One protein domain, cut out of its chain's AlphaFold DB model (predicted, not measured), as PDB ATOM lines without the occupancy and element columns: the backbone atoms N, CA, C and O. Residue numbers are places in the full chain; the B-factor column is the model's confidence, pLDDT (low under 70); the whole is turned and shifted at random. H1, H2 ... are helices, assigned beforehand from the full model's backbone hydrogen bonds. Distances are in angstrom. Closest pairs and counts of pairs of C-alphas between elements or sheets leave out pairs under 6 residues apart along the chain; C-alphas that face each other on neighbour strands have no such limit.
ATOM      1  N   THR A 194      41.676  25.452   9.956       97.81
ATOM      2  CA  THR A 194      40.715  24.867  10.902       97.81
ATOM      3  C   THR A 194      39.667  24.010  10.194       97.81
ATOM      4  O   THR A 194      39.497  22.854  10.557       97.81
ATOM      5  N   SER A 195      39.005  24.521   9.148       97.50
ATOM      6  CA  SER A 195      37.962  23.742   8.459       97.50
ATOM      7  C   SER A 195      38.526  22.527   7.718       97.50
ATOM      8  O   SER A 195      37.854  21.509   7.601       97.50
ATOM      9  N   VAL A 196      39.757  22.633   7.206       98.12
ATOM     10  CA  VAL A 196      40.465  21.521   6.559       98.12
ATOM     11  C   VAL A 196      40.859  20.463   7.586       98.12
ATOM     12  O   VAL A 196      40.647  19.279   7.340       98.12
ATOM     13  N   GLN A 197      41.365  20.872   8.754       96.81
ATOM     14  CA  GLN A 197      41.646  19.954   9.857       96.81
ATOM     15  C   GLN A 197      40.377  19.223  10.308       96.81
ATOM     16  O   GLN A 197      40.408  18.005  10.450       96.81
ATOM     17  N   ASP A 198      39.253  19.928  10.465       96.75
ATOM     18  CA  ASP A 198      37.971  19.312  10.829       96.75
ATOM     19  C   ASP A 198      37.519  18.271   9.791       96.75
ATOM     20  O   ASP A 198      37.043  17.193  10.153       96.75
ATOM     21  N   ALA A 199      37.703  18.560   8.498       97.69
ATOM     22  CA  ALA A 199      37.361  17.641   7.416       97.69
ATOM     23  C   ALA A 199      38.258  16.389   7.399       97.69
ATOM     24  O   ALA A 199      37.749  15.278   7.249       97.69
ATOM     25  N   LEU A 200      39.569  16.550   7.607       96.94
ATOM     26  CA  LEU A 200      40.511  15.432   7.732       96.94
ATOM     27  C   LEU A 200      40.185  14.561   8.952       96.94
ATOM     28  O   LEU A 200      40.054  13.349   8.825       96.94
ATOM     29  N   GLN A 201      39.924  15.181  10.105       95.62
ATOM     30  CA  GLN A 201      39.503  14.479  11.321       95.62
ATOM     31  C   GLN A 201      38.195  13.705  11.118       95.62
ATOM     32  O   GLN A 201      38.049  12.583  11.604       95.62
ATOM     33  N   ALA A 202      37.225  14.282  10.405       96.38
ATOM     34  CA  ALA A 202      35.991  13.585  10.055       96.38
ATOM     35  C   ALA A 202      36.263  12.378   9.143       96.38
ATOM     36  O   ALA A 202      35.674  11.313   9.350       96.38
ATOM     37  N   ARG A 203      37.182  12.518   8.179       96.44
ATOM     38  CA  ARG A 203      37.562  11.429   7.279       96.44
ATOM     39  C   ARG A 203      38.274  10.293   8.013       96.44
ATOM     40  O   ARG A 203      37.898   9.141   7.809       96.44
ATOM     41  N   ASP A 204      39.212  10.607   8.901       95.75
ATOM     42  CA  ASP A 204      39.916   9.619   9.728       95.75
ATOM     43  C   ASP A 204      38.961   8.852  10.644       95.75
ATOM     44  O   ASP A 204      39.045   7.630  10.759       95.75
ATOM     45  N   ARG A 205      37.985   9.540  11.248       94.88
ATOM     46  CA  ARG A 205      36.930   8.899  12.049       94.88
ATOM     47  C   ARG A 205      36.123   7.905  11.232       94.88
ATOM     48  O   ARG A 205      35.943   6.772  11.671       94.88
ATOM     49  N   GLN A 206      35.661   8.322  10.055       95.19
ATOM     50  CA  GLN A 206      34.899   7.454   9.165       95.19
ATOM     51  C   GLN A 206      35.724   6.225   8.768       95.19
ATOM     52  O   GLN A 206      35.240   5.099   8.862       95.19
ATOM     53  N   LEU A 207      36.975   6.434   8.361       94.88
ATOM     54  CA  LEU A 207      37.852   5.363   7.906       94.88
ATOM     55  C   LEU A 207      38.197   4.389   9.042       94.88
ATOM     56  O   LEU A 207      38.178   3.179   8.842       94.88
ATOM     57  N   TYR A 208      38.426   4.888  10.258       94.12
ATOM     58  CA  TYR A 208      38.621   4.052  11.444       94.12
ATOM     59  C   TYR A 208      37.396   3.166  11.723       94.12
ATOM     60  O   TYR A 208      37.533   1.962  11.961       94.12
ATOM     61  N   GLU A 209      36.192   3.742  11.677       94.19
ATOM     62  CA  GLU A 209      34.946   2.998  11.895       94.19
ATOM     63  C   GLU A 209      34.727   1.927  10.820       94.19
ATOM     64  O   GLU A 209      34.369   0.795  11.154       94.19
ATOM     65  N   GLU A 210      35.008   2.255   9.556       94.00
ATOM     66  CA  GLU A 210      34.934   1.335   8.415       94.00
ATOM     67  C   GLU A 210      35.927   0.170   8.552       94.00
ATOM     68  O   GLU A 210      35.545  -0.991   8.399       94.00
ATOM     69  N   LEU A 211      37.190   0.457   8.875       93.75
ATOM     70  CA  LEU A 211      38.259  -0.544   8.922       93.75
ATOM     71  C   LEU A 211      38.165  -1.466  10.136       93.75
ATOM     72  O   LEU A 211      38.406  -2.669  10.022       93.75
ATOM     73  N   PHE A 212      37.828  -0.919  11.303       91.56
ATOM     74  CA  PHE A 212      37.899  -1.658  12.564       91.56
ATOM     75  C   PHE A 212      36.539  -2.068  13.113       91.56
ATOM     76  O   PHE A 212      36.492  -2.792  14.108       91.56
ATOM     77  N   SER A 213      35.436  -1.624  12.495       91.38
ATOM     78  CA  SER A 213      34.074  -1.869  12.987       91.38
ATOM     79  C   SER A 213      33.901  -1.450  14.459       91.38
ATOM     80  O   SER A 213      33.227  -2.114  15.248       91.38
ATOM     81  N   LYS A 214      34.558  -0.349  14.847       89.38
ATOM     82  CA  LYS A 214      34.588   0.215  16.203       89.38
ATOM     83  C   LYS A 214      34.314   1.703  16.134       89.38
ATOM     84  O   LYS A 214      34.850   2.360  15.258       89.38
ATOM     85  N   LYS A 215      33.581   2.240  17.111       90.75
ATOM     86  CA  LYS A 215      33.344   3.685  17.221       90.75
ATOM     87  C   LYS A 215      34.668   4.449  17.331       90.75
ATOM     88  O   LYS A 215      35.498   4.105  18.177       90.75
ATOM     89  N   ALA A 216      34.835   5.494  16.525       91.00
ATOM     90  CA  ALA A 216      36.010   6.353  16.600       91.00
ATOM     91  C   ALA A 216      36.026   7.153  17.922       91.00
ATOM     92  O   ALA A 216      34.966   7.581  18.402       91.00
ATOM     93  N   PRO A 217      37.195   7.393  18.546       86.31
ATOM     94  CA  PRO A 217      37.257   8.192  19.766       86.31
ATOM     95  C   PRO A 217      36.830   9.628  19.563       86.31
ATOM     96  O   PRO A 217      36.946  10.178  18.479       86.31
ATOM     97  N   LEU A 218      36.359  10.261  20.634       86.38
ATOM     98  CA  LEU A 218      35.932  11.660  20.590       86.38
ATOM     99  C   LEU A 218      37.112  12.634  20.531       86.38
ATOM    100  O   LEU A 218      36.958  13.725  19.991       86.38
ATOM    101  N   VAL A 219      38.280  12.236  21.030       88.38
ATOM    102  CA  VAL A 219      39.505  13.039  20.947       88.38
ATOM    103  C   VAL A 219      40.021  13.107  19.504       88.38
ATOM    104  O   VAL A 219      39.770  12.170  18.744       88.38
ATOM    105  N   PRO A 220      40.699  14.196  19.101       89.81
ATOM    106  CA  PRO A 220      41.357  14.263  17.802       89.81
ATOM    107  C   PRO A 220      42.395  13.151  17.632       89.81
ATOM    108  O   PRO A 220      43.126  12.846  18.576       89.81
ATOM    109  N   PHE A 221      42.445  12.564  16.441       92.19
ATOM    110  CA  PHE A 221      43.481  11.618  16.043       92.19
ATOM    111  C   PHE A 221      43.653  11.613  14.522       92.19
ATOM    112  O   PHE A 221      42.737  11.992  13.801       92.19
ATOM    113  N   GLU A 222      44.804  11.168  14.045       92.62
ATOM    114  CA  GLU A 222      45.135  11.004  12.636       92.62
ATOM    115  C   GLU A 222      45.445   9.534  12.346       92.62
ATOM    116  O   GLU A 222      46.027   8.829  13.179       92.62
ATOM    117  N   LEU A 223      45.019   9.051  11.182       93.19
ATOM    118  CA  LEU A 223      45.386   7.726  10.695       93.19
ATOM    119  C   LEU A 223      46.628   7.813   9.811       93.19
ATOM    120  O   LEU A 223      46.760   8.712   8.982       93.19
ATOM    121  N   ALA A 224      47.503   6.818   9.919       91.88
ATOM    122  CA  ALA A 224      48.580   6.620   8.968       91.88
ATOM    123  C   ALA A 224      48.030   6.450   7.548       91.88
ATOM    124  O   ALA A 224      46.963   5.866   7.329       91.88
ATOM    125  N   GLN A 225      48.794   6.935   6.570       90.00
ATOM    126  CA  GLN A 225      48.394   6.936   5.162       90.00
ATOM    127  C   GLN A 225      48.115   5.524   4.629       90.00
ATOM    128  O   GLN A 225      47.255   5.353   3.768       90.00
ATOM    129  N   ASP A 226      48.762   4.495   5.175       90.81
ATOM    130  CA  ASP A 226      48.513   3.092   4.836       90.81
ATOM    131  C   ASP A 226      47.053   2.664   5.062       90.81
ATOM    132  O   ASP A 226      46.543   1.792   4.358       90.81
ATOM    133  N   PHE A 227      46.331   3.297   5.993       92.94
ATOM    134  CA  PHE A 227      44.908   3.018   6.198       92.94
ATOM    135  C   PHE A 227      44.013   3.570   5.088       92.94
ATOM    136  O   PHE A 227      42.917   3.049   4.891       92.94
ATOM    137  N   TYR A 228      44.476   4.564   4.326       92.38
ATOM    138  CA  TYR A 228      43.779   5.053   3.133       92.38
ATOM    139  C   TYR A 228      43.907   4.075   1.953       92.38
ATOM    140  O   TYR A 228      43.044   4.060   1.076       92.38
ATOM    141  N   TYR A 229      44.915   3.194   1.984       92.44
ATOM    142  CA  TYR A 229      45.140   2.122   1.007       92.44
ATOM    143  C   TYR A 229      45.288   0.765   1.716       92.44
ATOM    144  O   TYR A 229      46.338   0.120   1.643       92.44
ATOM    145  N   PRO A 230      44.244   0.319   2.435       90.75
ATOM    146  CA  PRO A 230      44.376  -0.715   3.446       90.75
ATOM    147  C   PRO A 230      44.720  -2.071   2.826       90.75
ATOM    148  O   PRO A 230      43.954  -2.639   2.043       90.75
ATOM    149  N   VAL A 231      45.845  -2.645   3.251       90.31
ATOM    150  CA  VAL A 231      46.147  -4.065   3.032       90.31
ATOM    151  C   VAL A 231      45.560  -4.863   4.203       90.31
ATOM    152  O   VAL A 231      45.831  -4.505   5.352       90.31
ATOM    153  N   PRO A 232      44.807  -5.961   3.974       90.56
ATOM    154  CA  PRO A 232      44.152  -6.705   5.056       90.56
ATOM    155  C   PRO A 232      45.090  -7.095   6.203       90.56
ATOM    156  O   PRO A 232      44.739  -6.929   7.367       90.56
ATOM    157  N   SER A 233      46.316  -7.526   5.886       90.50
ATOM    158  CA  SER A 233      47.320  -7.889   6.890       90.50
ATOM    159  C   SER A 233      47.728  -6.724   7.789       90.50
ATOM    160  O   SER A 233      48.001  -6.938   8.965       90.50
ATOM    161  N   TYR A 234      47.772  -5.503   7.254       89.69
ATOM    162  CA  TYR A 234      48.107  -4.306   8.019       89.69
ATOM    163  C   TYR A 234      46.943  -3.906   8.934       89.69
ATOM    164  O   TYR A 234      47.133  -3.706  10.131       89.69
ATOM    165  N   VAL A 235      45.706  -3.922   8.430       90.94
ATOM    166  CA  VAL A 235      44.507  -3.679   9.256       90.94
ATOM    167  C   VAL A 235      44.409  -4.694  10.403       90.94
ATOM    168  O   VAL A 235      44.149  -4.326  11.550       90.94
ATOM    169  N   ASP A 236      44.685  -5.971  10.127       90.31
ATOM    170  CA  ASP A 236      44.656  -7.038  11.129       90.31
ATOM    171  C   ASP A 236      45.681  -6.861  12.256       90.31
ATOM    172  O   ASP A 236      45.395  -7.244  13.395       90.31
ATOM    173  N   GLN A 237      46.847  -6.276  11.969       89.56
ATOM    174  CA  GLN A 237      47.855  -5.958  12.986       89.56
ATOM    175  C   GLN A 237      47.326  -4.906  13.967       89.56
ATOM    176  O   GLN A 237      47.518  -5.022  15.177       89.56
ATOM    177  N   TRP A 238      46.591  -3.915  13.466       89.00
ATOM    178  CA  TRP A 238      46.152  -2.767  14.255       89.00
ATOM    179  C   TRP A 238      44.785  -2.937  14.923       89.00
ATOM    180  O   TRP A 238      44.479  -2.215  15.868       89.00
ATOM    181  N   LYS A 239      43.985  -3.942  14.543       86.94
ATOM    182  CA  LYS A 239      42.603  -4.106  15.036       86.94
ATOM    183  C   LYS A 239      42.441  -4.135  16.555       86.94
ATOM    184  O   LYS A 239      41.380  -3.764  17.053       86.94
ATOM    185  N   ASN A 240      43.451  -4.593  17.295       85.06
ATOM    186  CA  ASN A 240      43.412  -4.710  18.756       85.06
ATOM    187  C   ASN A 240      44.196  -3.611  19.484       85.06
ATOM    188  O   ASN A 240      44.189  -3.592  20.713       85.06
ATOM    189  N   HIS A 241      44.843  -2.704  18.753       82.88
ATOM    190  CA  HIS A 241      45.583  -1.604  19.351       82.88
ATOM    191  C   HIS A 241      44.620  -0.534  19.871       82.88
ATOM    192  O   HIS A 241      43.583  -0.246  19.266       82.88
ATOM    193  N   ALA A 242      44.959   0.040  21.023       77.69
ATOM    194  CA  ALA A 242      44.336   1.273  21.479       77.69
ATOM    195  C   ALA A 242      44.919   2.452  20.693       77.69
ATOM    196  O   ALA A 242      46.053   2.388  20.218       77.69
ATOM    197  N   LEU A 243      44.155   3.536  20.580       72.81
ATOM    198  CA  LEU A 243      44.679   4.776  20.021       72.81
ATOM    199  C   LEU A 243      45.774   5.332  20.943       72.81
ATOM    200  O   LEU A 243      45.528   5.451  22.149       72.81
ATOM    201  N   PRO A 244      46.980   5.620  20.420       69.81
ATOM    202  CA  PRO A 244      48.069   6.095  21.252       69.81
ATOM    203  C   PRO A 244      47.781   7.507  21.778       69.81
ATOM    204  O   PRO A 244      47.004   8.253  21.171       69.81
ATOM    205  N   PRO A 245      48.417   7.899  22.896       65.94
ATOM    206  CA  PRO A 245      48.169   9.186  23.548       65.94
ATOM    207  C   PRO A 245      48.412  10.400  22.647       65.94
ATOM    208  O   PRO A 245      47.776  11.434  22.832       65.94
ATOM    209  N   GLU A 246      49.318  10.269  21.677       68.69
ATOM    210  CA  GLU A 246      49.711  11.344  20.757       68.69
ATOM    211  C   GLU A 246      48.702  11.574  19.624       68.69
ATOM    212  O   GLU A 246      48.835  12.529  18.865       68.69
ATOM    213  N   GLY A 247      47.667  10.731  19.523       81.56
ATOM    214  CA  GLY A 247      46.615  10.894  18.525       81.56
ATOM    215  C   GLY A 247      47.069  10.573  17.102       81.56
ATOM    216  O   GLY A 247      46.518  11.140  16.174       81.56
ATOM    217  N   TYR A 248      48.036   9.676  16.899       87.25
ATOM    218  CA  TYR A 248      48.429   9.189  15.568       87.25
ATOM    219  C   TYR A 248      48.422   7.660  15.523       87.25
ATOM    220  O   TYR A 248      49.114   7.022  16.305       87.25
ATOM    221  N   PHE A 249      47.652   7.041  14.632       87.00
ATOM    222  CA  PHE A 249      47.432   5.592  14.613       87.00
ATOM    223  C   PHE A 249      47.979   4.965  13.335       87.00
ATOM    224  O   PHE A 249      47.528   5.325  12.255       87.00
ATOM    225  N   GLY A 250      48.886   3.989  13.446       79.50
ATOM    226  CA  GLY A 250      49.408   3.236  12.300       79.50
ATOM    227  C   GLY A 250      50.908   3.359  12.041       79.50
ATOM    228  O   GLY A 250      51.444   2.579  11.255       79.50
ATOM    229  N   ASP A 251      51.626   4.269  12.703       73.44
ATOM    230  CA  ASP A 251      53.080   4.296  12.526       73.44
ATOM    231  C   ASP A 251      53.731   3.076  13.191       73.44
ATOM    232  O   ASP A 251      53.597   2.850  14.398       73.44
ATOM    233  N   ILE A 252      54.478   2.304  12.403       56.41
ATOM    234  CA  ILE A 252      55.302   1.187  12.884       56.41
ATOM    235  C   ILE A 252      56.411   1.717  13.815       56.41
ATOM    236  O   ILE A 252      56.906   0.973  14.659       56.41
ATOM    237  N   GLY A 253      56.750   3.012  13.736       52.88
ATOM    238  CA  GLY A 253      57.696   3.678  14.634       52.88
ATOM    239  C   GLY A 253      57.265   3.781  16.106       52.88
ATOM    240  O   GLY A 253      58.096   4.139  16.934       52.88
ATOM    241  N   CYS A 254      56.008   3.460  16.444       45.94
ATOM    242  CA  CYS A 254      55.489   3.418  17.823       45.94
ATOM    243  C   CYS A 254      55.273   1.994  18.367       45.94
ATOM    244  O   CYS A 254      54.663   1.823  19.425       45.94
ATOM    245  N   LEU A 255      55.743   0.960  17.664       44.69
ATOM    246  CA  LEU A 255      55.901  -0.364  18.258       44.69
ATOM    247  C   LEU A 255      57.270  -0.400  18.938       44.69
ATOM    248  O   LEU A 255      58.278  -0.683  18.292       44.69
TER     249      LEU A 255
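What this domain is: This is residues 194 to 255 of the 257 residues of an uncharacterized protein of Neochlamydia sp. EPS4 (UniProt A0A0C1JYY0). One long helix, H1, makes most of the length of the printed part; of the two short helices after it, H2 lies beside the later part of H1 and H3 stands crosswise just beyond its last residues, with one long loop between H1 and H2 and another after H3. The loop after H1, residues 213 to 224, runs back toward the helix's first residues before H2, and the loop after H3, residues 239 to 255, meets it in a very short parallel pairing, residues 222 to 223 with residues 248 to 249. The printed part has 62 residues with three named helices in the order H1, H2, H3 and no named strand; the class is all helix, though under half of the residues, 30 of 62, are in named elements. The whole is compact, with a radius of gyration of the C-alphas of 11.1 A, and elongated in outline, spanning 33 by 21 by 19 A.

How they stand to each other: H1, residues 194 to 212, is close to H3, residues 232 to 238, but not clearly touching it; their closest C-alphas, those of Leu 211 and Val 235, are 7.0 A apart. The lines of H1 and H3 are about perpendicular, at 73 degrees. H2, residues 225 to 228, is close to H1 but not clearly touching it, with the closest C-alphas, those of Leu 207 and Tyr 228, 7.6 A apart. H2 and H3 are also close but not clearly touching, with the closest C-alphas, those of Phe 227 and Val 235, 7.4 A apart. In H1 and H3 every pair of O of residue i and N of residue i+4 is within hydrogen-bond range; H2 is too short for such a pair, and its one pair of O of residue i and N of residue i+3 is within range.

Where its parts are: H1 has 19 residues, from C-alpha 194 at (40.715, 24.867, 10.902) to C-alpha 212 at (37.899, -1.658, 12.564), and measures 26.7 A from first to last C-alpha. H2, Gln 225 to Tyr 228, has four residues and measures 5.4 A. H3, Pro 232 to Trp 238, has seven residues, measures 10.2 A and ends with C-alpha 238 at (46.152, -2.767, 14.255).

The domain as a whole: The two C-alphas farthest apart are those of Thr 194 and Ser 233, at 33.7 A, and the first and last printed C-alphas are 30.4 A apart. The printed part has no cut. The link from H1 to H2, 12 residues, is long, and the link from H2 to H3, three residues, is tight. The mean pLDDT of the printed part is 86.9; residues 244 to 246 and 252 to 255 are under 70.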